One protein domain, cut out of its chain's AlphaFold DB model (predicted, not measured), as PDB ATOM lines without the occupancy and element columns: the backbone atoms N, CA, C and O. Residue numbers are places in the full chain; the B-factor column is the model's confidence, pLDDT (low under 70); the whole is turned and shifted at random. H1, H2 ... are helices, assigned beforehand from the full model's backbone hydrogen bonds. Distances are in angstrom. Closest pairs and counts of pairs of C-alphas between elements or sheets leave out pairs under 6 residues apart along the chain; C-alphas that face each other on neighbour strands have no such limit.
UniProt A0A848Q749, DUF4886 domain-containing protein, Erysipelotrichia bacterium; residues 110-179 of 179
ATOM      1  N   VAL A 110      77.648 -81.948 412.250       94.56
ATOM      2  CA  VAL A 110      78.863 -82.468 412.902       94.56
ATOM      3  C   VAL A 110      79.786 -83.222 411.939       94.56
ATOM      4  O   VAL A 110      80.610 -84.027 412.362       94.56
ATOM      5  N   PHE A 111      79.651 -82.990 410.629       95.19
ATOM      6  CA  PHE A 111      80.383 -83.716 409.574       95.19
ATOM      7  C   PHE A 111      81.558 -82.930 408.981       95.19
ATOM      8  O   PHE A 111      82.190 -83.374 408.021       95.19
ATOM      9  N   ASN A 112      81.870 -81.765 409.552       95.56
ATOM     10  CA  ASN A 112      82.966 -80.905 409.126       95.56
ATOM     11  C   ASN A 112      84.012 -80.750 410.228       95.56
ATOM     12  O   ASN A 112      83.662 -80.718 411.406       95.56
ATOM     13  N   ARG A 113      85.289 -80.634 409.845       93.94
ATOM     14  CA  ARG A 113      86.388 -80.379 410.800       93.94
ATOM     15  C   ARG A 113      86.707 -78.892 410.979       93.94
ATOM     16  O   ARG A 113      87.220 -78.496 412.011       93.94
ATOM     17  N   ASP A 114      86.401 -78.083 409.968       93.88
ATOM     18  CA  ASP A 114      86.767 -76.661 409.884       93.88
ATOM     19  C   ASP A 114      85.656 -75.812 409.235       93.88
ATOM     20  O   ASP A 114      85.894 -74.748 408.671       93.88
ATOM     21  N   GLY A 115      84.417 -76.299 409.297       95.56
ATOM     22  CA  GLY A 115      83.249 -75.631 408.731       95.56
ATOM     23  C   GLY A 115      83.019 -75.861 407.236       95.56
ATOM     24  O   GLY A 115      81.939 -75.526 406.754       95.56
ATOM     25  N   PHE A 116      83.943 -76.482 406.494       96.31
ATOM     26  CA  PHE A 116      83.696 -76.794 405.079       96.31
ATOM     27  C   PHE A 116      84.303 -78.102 404.583       96.31
ATOM     28  O   PHE A 116      83.662 -78.806 403.795       96.31
ATOM     29  N   HIS A 117      85.480 -78.500 405.057       96.56
ATOM     30  CA  HIS A 117      85.993 -79.818 404.724       96.56
ATOM     31  C   HIS A 117      85.326 -80.893 405.575       96.56
ATOM     32  O   HIS A 117      85.059 -80.692 406.762       96.56
ATOM     33  N   ALA A 118      85.095 -82.058 404.974       96.19
ATOM     34  CA  ALA A 118      84.618 -83.231 405.688       96.19
ATOM     35  C   ALA A 118      85.606 -83.631 406.803       96.19
ATOM     36  O   ALA A 118      86.826 -83.650 406.581       96.19
ATOM     37  N   ASN A 119      85.078 -83.939 407.988       93.12
ATOM     38  CA  ASN A 119      85.813 -84.700 409.001       93.12
ATOM     39  C   ASN A 119      85.762 -86.200 408.667       93.12
ATOM     40  O   ASN A 119      85.250 -86.586 407.617       93.12
ATOM     41  N   GLU A 120      86.260 -87.054 409.554       90.81
ATOM     42  CA  GLU A 120      86.364 -88.488 409.273       90.81
ATOM     43  C   GLU A 120      85.012 -89.188 409.070       90.81
ATOM     44  O   GLU A 120      84.869 -90.004 408.158       90.81
ATOM     45  N   LYS A 121      83.971 -88.796 409.816       91.62
ATOM     46  CA  LYS A 121      82.599 -89.289 409.598       91.62
ATOM     47  C   LYS A 121      82.059 -88.836 408.240       91.62
ATOM     48  O   LYS A 121      81.484 -89.629 407.500       91.62
ATOM     49  N   GLY A 122      82.288 -87.571 407.885       95.25
ATOM     50  CA  GLY A 122      81.913 -87.036 406.576       95.25
ATOM     51  C   GLY A 122      82.649 -87.726 405.423       95.25
ATOM     52  O   GLY A 122      82.034 -88.048 404.411       95.25
ATOM     53  N   ARG A 123      83.947 -88.007 405.573       95.19
ATOM     54  CA  ARG A 123      84.747 -88.728 404.570       95.19
ATOM     55  C   ARG A 123      84.264 -90.161 404.389       95.19
ATOM     56  O   ARG A 123      84.123 -90.590 403.249       95.19
ATOM     57  N   TYR A 124      83.959 -90.865 405.479       94.06
ATOM     58  CA  TYR A 124      83.412 -92.219 405.407       94.06
ATOM     59  C   TYR A 124      82.073 -92.253 404.659       94.06
ATOM     60  O   TYR A 124      81.893 -93.067 403.759       94.06
ATOM     61  N   LEU A 125      81.161 -91.319 404.962       96.50
ATOM     62  CA  LEU A 125      79.893 -91.182 404.239       96.50
ATOM     63  C   LEU A 125      80.099 -90.995 402.729       96.50
ATOM     64  O   LEU A 125      79.441 -91.655 401.928       96.50
ATOM     65  N   LEU A 126      81.012 -90.101 402.338       97.75
ATOM     66  CA  LEU A 126      81.323 -89.855 400.926       97.75
ATOM     67  C   LEU A 126      81.942 -91.083 400.264       97.75
ATOM     68  O   LEU A 126      81.595 -91.386 399.130       97.75
ATOM     69  N   ALA A 127      82.820 -91.801 400.966       96.44
ATOM     70  CA  ALA A 127      83.427 -93.025 400.458       96.44
ATOM     71  C   ALA A 127      82.377 -94.120 400.217       96.44
ATOM     72  O   ALA A 127      82.369 -94.712 399.141       96.44
ATOM     73  N   ALA A 128      81.455 -94.338 401.163       96.38
ATOM     74  CA  ALA A 128      80.346 -95.279 401.003       96.38
ATOM     75  C   ALA A 128      79.438 -94.898 399.818       96.38
ATOM     76  O   ALA A 128      79.085 -95.752 399.008       96.38
ATOM     77  N   LEU A 129      79.127 -93.604 399.670       98.19
ATOM     78  CA  LEU A 129      78.341 -93.087 398.547       98.19
ATOM     79  C   LEU A 129      79.039 -93.314 397.200       98.19
ATOM     80  O   LEU A 129      78.411 -93.774 396.252       98.19
ATOM     81  N   TRP A 130      80.331 -92.987 397.110       98.38
ATOM     82  CA  TRP A 130      81.128 -93.189 395.897       98.38
ATOM     83  C   TRP A 130      81.245 -94.672 395.544       98.38
ATOM     84  O   TRP A 130      81.096 -95.026 394.377       98.38
ATOM     85  N   TYR A 131      81.485 -95.527 396.540       97.31
ATOM     86  CA  TYR A 131      81.544 -96.972 396.358       97.31
ATOM     87  C   TYR A 131      80.259 -97.488 395.710       97.31
ATOM     88  O   TYR A 131      80.316 -98.064 394.626       97.31
ATOM     89  N   GLU A 132      79.107 -97.216 396.319       97.50
ATOM     90  CA  GLU A 132      77.825 -97.715 395.821       97.50
ATOM     91  C   GLU A 132      77.472 -97.110 394.454       97.50
ATOM     92  O   GLU A 132      77.041 -97.826 393.554       97.50
ATOM     93  N   PHE A 133      77.769 -95.823 394.235       98.19
ATOM     94  CA  PHE A 133      77.557 -95.167 392.942       98.19
ATOM     95  C   PHE A 133      78.328 -95.828 391.789       98.19
ATOM     96  O   PHE A 133      77.801 -95.955 390.682       98.19
ATOM     97  N   PHE A 134      79.589 -96.209 392.012       97.69
ATOM     98  CA  PHE A 134      80.447 -96.736 390.945       97.69
ATOM     99  C   PHE A 134      80.373 -98.248 390.775       97.69
ATOM    100  O   PHE A 134      80.546 -98.733 389.654       97.69
ATOM    101  N   THR A 135      80.149 -98.976 391.866       95.94
ATOM    102  CA  THR A 135      80.129-100.444 391.870       95.94
ATOM    103  C   THR A 135      78.723-101.010 391.723       95.94
ATOM    104  O   THR A 135      78.586-102.149 391.292       95.94
ATOM    105  N   ASN A 136      77.689-100.216 392.038       93.94
ATOM    106  CA  ASN A 136      76.306-100.675 392.178       93.94
ATOM    107  C   ASN A 136      76.137-101.767 393.260       93.94
ATOM    108  O   ASN A 136      75.144-102.495 393.260       93.94
ATOM    109  N   GLU A 137      77.103-101.877 394.174       95.44
ATOM    110  CA  GLU A 137      77.075-102.773 395.327       95.44
ATOM    111  C   GLU A 137      76.593-102.028 396.573       95.44
ATOM    112  O   GLU A 137      76.941-100.869 396.802       95.44
ATOM    113  N   ASP A 138      75.838-102.716 397.425       94.75
ATOM    114  CA  ASP A 138      75.276-102.139 398.646       94.75
ATOM    115  C   ASP A 138      76.364-101.906 399.708       94.75
ATOM    116  O   ASP A 138      76.902-102.858 400.294       94.75
ATOM    117  N   ALA A 139      76.654-100.635 400.009       92.62
ATOM    118  CA  ALA A 139      77.694-100.251 400.965       92.62
ATOM    119  C   ALA A 139      77.445-100.772 402.395       92.62
ATOM    120  O   ALA A 139      78.378-100.857 403.194       92.62
ATOM    121  N   ARG A 140      76.209-101.147 402.742       93.25
ATOM    122  CA  ARG A 140      75.859-101.695 404.067       93.25
ATOM    123  C   ARG A 140      76.335-103.132 404.257       93.25
ATOM    124  O   ARG A 140      76.419-103.603 405.387       93.25
ATOM    125  N   THR A 141      76.629-103.827 403.162       90.19
ATOM    126  CA  THR A 141      77.140-105.207 403.182       90.19
ATOM    127  C   THR A 141      78.666-105.264 403.276       90.19
ATOM    128  O   THR A 141      79.249-106.327 403.507       90.19
ATOM    129  N   VAL A 142      79.326-104.113 403.127       83.50
ATOM    130  CA  VAL A 142      80.778-103.995 403.156       83.50
ATOM    131  C   VAL A 142      81.265-104.043 404.605       83.50
ATOM    132  O   VAL A 142      81.143-103.081 405.356       83.50
ATOM    133  N   ASN A 143      81.910-105.147 404.986       72.62
ATOM    134  CA  ASN A 143      82.513-105.329 406.315       72.62
ATOM    135  C   ASN A 143      83.897-104.656 406.458       72.62
ATOM    136  O   ASN A 143      84.728-105.090 407.257       72.62
ATOM    137  N   PHE A 144      84.179-103.622 405.660       72.44
ATOM    138  CA  PHE A 144      85.455-102.913 405.704       72.44
ATOM    139  C   PHE A 144      85.506-101.978 406.913       72.44
ATOM    140  O   PHE A 144      84.753-101.008 407.016       72.44
ATOM    141  N   ILE A 145      86.448-102.259 407.809       66.06
ATOM    142  CA  ILE A 145      86.791-101.401 408.938       66.06
ATOM    143  C   ILE A 145      87.991-100.565 408.503       66.06
ATOM    144  O   ILE A 145      89.082-101.092 408.286       66.06
ATOM    145  N   ALA A 146      87.791 -99.260 408.335       63.69
ATOM    146  CA  ALA A 146      88.852 -98.364 407.903       63.69
ATOM    147  C   ALA A 146      89.938 -98.245 408.991       63.69
ATOM    148  O   ALA A 146      89.772 -97.560 409.999       63.69
ATOM    149  N   HIS A 147      91.067 -98.926 408.781       57.06
ATOM    150  CA  HIS A 147      92.253 -98.814 409.627       57.06
ATOM    151  C   HIS A 147      92.910 -97.434 409.438       57.06
ATOM    152  O   HIS A 147      93.130 -97.004 408.308       57.06
ATOM    153  N   GLY A 148      93.220 -96.741 410.538       54.59
ATOM    154  CA  GLY A 148      93.706 -95.348 410.528       54.59
ATOM    155  C   GLY A 148      92.771 -94.372 411.248       54.59
ATOM    156  O   GLY A 148      93.174 -93.259 411.568       54.59
ATOM    157  N   PHE A 149      91.563 -94.822 411.583       52.50
ATOM    158  CA  PHE A 149      90.704 -94.201 412.580       52.50
ATOM    159  C   PHE A 149      90.948 -94.867 413.937       52.50
ATOM    160  O   PHE A 149      90.843 -96.087 414.057       52.50
ATOM    161  N   SER A 150      91.306 -94.090 414.964       46.00
ATOM    162  CA  SER A 150      91.171 -94.563 416.349       46.00
ATOM    163  C   SER A 150      89.674 -94.785 416.623       46.00
ATOM    164  O   SER A 150      88.844 -94.079 416.054       46.00
ATOM    165  N   TYR A 151      89.329 -95.778 417.445       51.72
ATOM    166  CA  TYR A 151      87.949 -96.083 417.862       51.72
ATOM    167  C   TYR A 151      87.691 -95.738 419.343       51.72
ATOM    168  O   TYR A 151      86.653 -96.118 419.881       51.72
ATOM    169  N   ASP A 152      88.621 -95.032 419.994       49.44
ATOM    170  CA  ASP A 152      88.445 -94.504 421.357       49.44
ATOM    171  C   ASP A 152      87.699 -93.153 421.317       49.44
ATOM    172  O   ASP A 152      87.209 -92.786 420.261       49.44
ATOM    173  N   GLU A 153      87.529 -92.416 422.423       46.00
ATOM    174  CA  GLU A 153      86.473 -91.376 422.506       46.00
ATOM    175  C   GLU A 153      86.856 -89.899 422.251       46.00
ATOM    176  O   GLU A 153      85.936 -89.094 422.150       46.00
ATOM    177  N   ASN A 154      88.127 -89.464 422.154       47.62
ATOM    178  CA  ASN A 154      88.434 -88.013 422.160       47.62
ATOM    179  C   ASN A 154      89.540 -87.429 421.234       47.62
ATOM    180  O   ASN A 154      90.236 -86.508 421.657       47.62
ATOM    181  N   SER A 155      89.677 -87.837 419.967       44.28
ATOM    182  CA  SER A 155      90.296 -86.987 418.908       44.28
ATOM    183  C   SER A 155      90.245 -87.654 417.536       44.28
ATOM    184  O   SER A 155      90.615 -88.819 417.452       44.28
ATOM    185  N   GLU A 156      89.873 -86.926 416.472       54.16
ATOM    186  CA  GLU A 156      90.011 -87.354 415.055       54.16
ATOM    187  C   GLU A 156      89.610 -88.816 414.773       54.16
ATOM    188  O   GLU A 156      90.128 -89.480 413.876       54.16
ATOM    189  N   GLN A 157      88.674 -89.342 415.558       64.56
ATOM    190  CA  GLN A 157      88.218 -90.709 415.435       64.56
ATOM    191  C   GLN A 157      87.211 -90.768 414.296       64.56
ATOM    192  O   GLN A 157      86.264 -89.974 414.212       64.56
ATOM    193  N   GLY A 158      87.452 -91.699 413.381       69.81
ATOM    194  CA  GLY A 158      86.470 -92.082 412.379       69.81
ATOM    195  C   GLY A 158      85.177 -92.571 413.017       69.81
ATOM    196  O   GLY A 158      85.066 -92.683 414.239       69.81
ATOM    197  N   PRO A 159      84.154 -92.844 412.199       83.31
ATOM    198  CA  PRO A 159      82.902 -93.355 412.732       83.31
ATOM    199  C   PRO A 159      83.136 -94.690 413.450       83.31
ATOM    200  O   PRO A 159      83.793 -95.579 412.909       83.31
ATOM    201  N   SER A 160      82.533 -94.869 414.627       83.62
ATOM    202  CA  SER A 160      82.382 -96.192 415.250       83.62
ATOM    203  C   SER A 160      81.693 -97.181 414.296       83.62
ATOM    204  O   SER A 160      81.080 -96.778 413.307       83.62
ATOM    205  N   ALA A 161      81.720 -98.486 414.585       83.50
ATOM    206  CA  ALA A 161      81.034 -99.478 413.742       83.50
ATOM    207  C   ALA A 161      79.528 -99.174 413.569       83.50
ATOM    208  O   ALA A 161      78.986 -99.245 412.469       83.50
ATOM    209  N   ASN A 162      78.852 -98.751 414.642       87.50
ATOM    210  CA  ASN A 162      77.440 -98.361 414.588       87.50
ATOM    211  C   ASN A 162      77.225 -97.087 413.753       87.50
ATOM    212  O   ASN A 162      76.283 -97.003 412.967       87.50
ATOM    213  N   GLU A 163      78.100 -96.089 413.893       89.56
ATOM    214  CA  GLU A 163      78.043 -94.886 413.055       89.56
ATOM    215  C   GLU A 163      78.332 -95.202 411.589       89.56
ATOM    216  O   GLU A 163      77.640 -94.683 410.723       89.56
ATOM    217  N   SER A 164      79.276 -96.096 411.311       90.00
ATOM    218  CA  SER A 164      79.607 -96.557 409.962       90.00
ATOM    219  C   SER A 164      78.379 -97.167 409.289       90.00
ATOM    220  O   SER A 164      77.970 -96.694 408.232       90.00
ATOM    221  N   ASN A 165      77.689 -98.096 409.963       91.00
ATOM    222  CA  ASN A 165      76.436 -98.677 409.466       91.00
ATOM    223  C   ASN A 165      75.382 -97.598 409.185       91.00
ATOM    224  O   ASN A 165      74.758 -97.576 408.127       91.00
ATOM    225  N   ARG A 166      75.209 -96.648 410.111       94.38
ATOM    226  CA  ARG A 166      74.271 -95.526 409.951       94.38
ATOM    227  C   ARG A 166      74.610 -94.620 408.770       94.38
ATOM    228  O   ARG A 166      73.685 -94.066 408.180       94.38
ATOM    229  N   LEU A 167      75.892 -94.426 408.472       95.19
ATOM    230  CA  LEU A 167      76.366 -93.643 407.332       95.19
ATOM    231  C   LEU A 167      76.186 -94.408 406.017       95.19
ATOM    232  O   LEU A 167      75.725 -93.805 405.050       95.19
ATOM    233  N   CYS A 168      76.439 -95.719 405.996       96.00
ATOM    234  CA  CYS A 168      76.117 -96.569 404.849       96.00
ATOM    235  C   CYS A 168      74.611 -96.552 404.541       96.00
ATOM    236  O   CYS A 168      74.237 -96.434 403.383       96.00
ATOM    237  N   GLU A 169      73.732 -96.554 405.553       97.25
ATOM    238  CA  GLU A 169      72.282 -96.389 405.338       97.25
ATOM    239  C   GLU A 169      71.920 -95.034 404.706       97.25
ATOM    240  O   GLU A 169      70.990 -94.952 403.901       97.25
ATOM    241  N   ILE A 170      72.631 -93.952 405.054       98.31
ATOM    242  CA  ILE A 170      72.439 -92.650 404.395       98.31
ATOM    243  C   ILE A 170      72.878 -92.728 402.933       98.31
ATOM    244  O   ILE A 170      72.111 -92.317 402.064       98.31
ATOM    245  N   ALA A 171      74.079 -93.248 402.667       97.94
ATOM    246  CA  ALA A 171      74.600 -93.405 401.312       97.94
ATOM    247  C   ALA A 171      73.642 -94.233 400.443       97.94
ATOM    248  O   ALA A 171      73.180 -93.739 399.413       97.94
ATOM    249  N   HIS A 172      73.245 -95.413 400.922       97.88
ATOM    250  CA  HIS A 172      72.339 -96.318 400.223       97.88
ATOM    251  C   HIS A 172      70.989 -95.670 399.909       97.88
ATOM    252  O   HIS A 172      70.495 -95.729 398.781       97.88
ATOM    253  N   LYS A 173      70.394 -94.978 400.891       98.19
ATOM    254  CA  LYS A 173      69.125 -94.267 400.694       98.19
ATOM    255  C   LYS A 173      69.230 -93.185 399.617       98.19
ATOM    256  O   LYS A 173      68.270 -92.968 398.881       98.19
ATOM    257  N   VAL A 174      70.360 -92.485 399.548       98.31
ATOM    258  CA  VAL A 174      70.587 -91.428 398.555       98.31
ATOM    259  C   VAL A 174      70.781 -92.035 397.168       98.31
ATOM    260  O   VAL A 174      70.115 -91.586 396.237       98.31
ATOM    261  N   ILE A 175      71.611 -93.074 397.024       98.06
ATOM    262  CA  ILE A 175      71.811 -93.748 395.731       98.06
ATOM    263  C   ILE A 175      70.501 -94.347 395.215       98.06
ATOM    264  O   ILE A 175      70.107 -94.059 394.088       98.06
ATOM    265  N   SER A 176      69.759 -95.049 396.071       96.75
ATOM    266  CA  SER A 176      68.464 -95.651 395.714       96.75
ATOM    267  C   SER A 176      67.399 -94.635 395.274       96.75
ATOM    268  O   SER A 176      66.370 -95.017 394.731       96.75
ATOM    269  N   SER A 177      67.597 -93.338 395.544       94.62
ATOM    270  CA  SER A 177      66.666 -92.278 395.134       94.62
ATOM    271  C   SER A 177      66.947 -91.696 393.746       94.62
ATOM    272  O   SER A 177      66.121 -90.939 393.232       94.62
ATOM    273  N   ILE A 178      68.104 -92.014 393.155       89.12
ATOM    274  CA  ILE A 178      68.537 -91.507 391.841       89.12
ATOM    275  C   ILE A 178      68.662 -92.603 390.773       89.12
ATOM    276  O   ILE A 178      68.850 -92.276 389.599       89.12
ATOM    277  N   THR A 179      68.583 -93.870 391.181       67.50
ATOM    278  CA  THR A 179      68.490 -95.059 390.318       67.50
ATOM    279  C   THR A 179      67.048 -95.335 389.926       67.50
ATOM    280  O   THR A 179      66.802 -95.561 388.722       67.50
TER     281      THR A 179
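This is residues 110 to 179 of the 179 residues of the protein "DUF4886 domain-containing protein" of Erysipelotrichia bacterium (UniProt A0A848Q749). Two helices of similar length, H1 and H2, cross each other at a steep tilt and run the same way, and a long loop, residues 136 to 160, leads back from the end of H1 to the start of H2. The printed part has 70 residues with two named helices, H1 then H2, and no named strand; it is all helix by class, though under half of its residues, 31, are in named elements. It is compact, with a radius of gyration of the C-alphas of 12.2 A and spans of 38 by 27 by 16 A.

After residues 110 to 119, find C-alpha 120 at (86.364, -88.488, 409.273); from there H1, residues 120 to 135, runs 22.0 A. H2, residues 161 to 175, runs 21.0 A to C-alpha 175 at (71.811, -93.748, 395.731).

Look at Leu 129 and Ala 171: H1 and H2 touch, and these are their closest C-alphas, 4.7 A apart. Their lines stand at a steep tilt of 46 degrees. In H1 and H2 every O i to N i+4 pair is within hydrogen-bond range.

The C-alphas of Asn 154 and Thr 179 are the two farthest apart, 38.2 A. The printed part has no cut. The link from H1 to H2, 25 residues, is long. In the B-factor column, find pLDDT under 70 at residues 145 to 158 and residue 179.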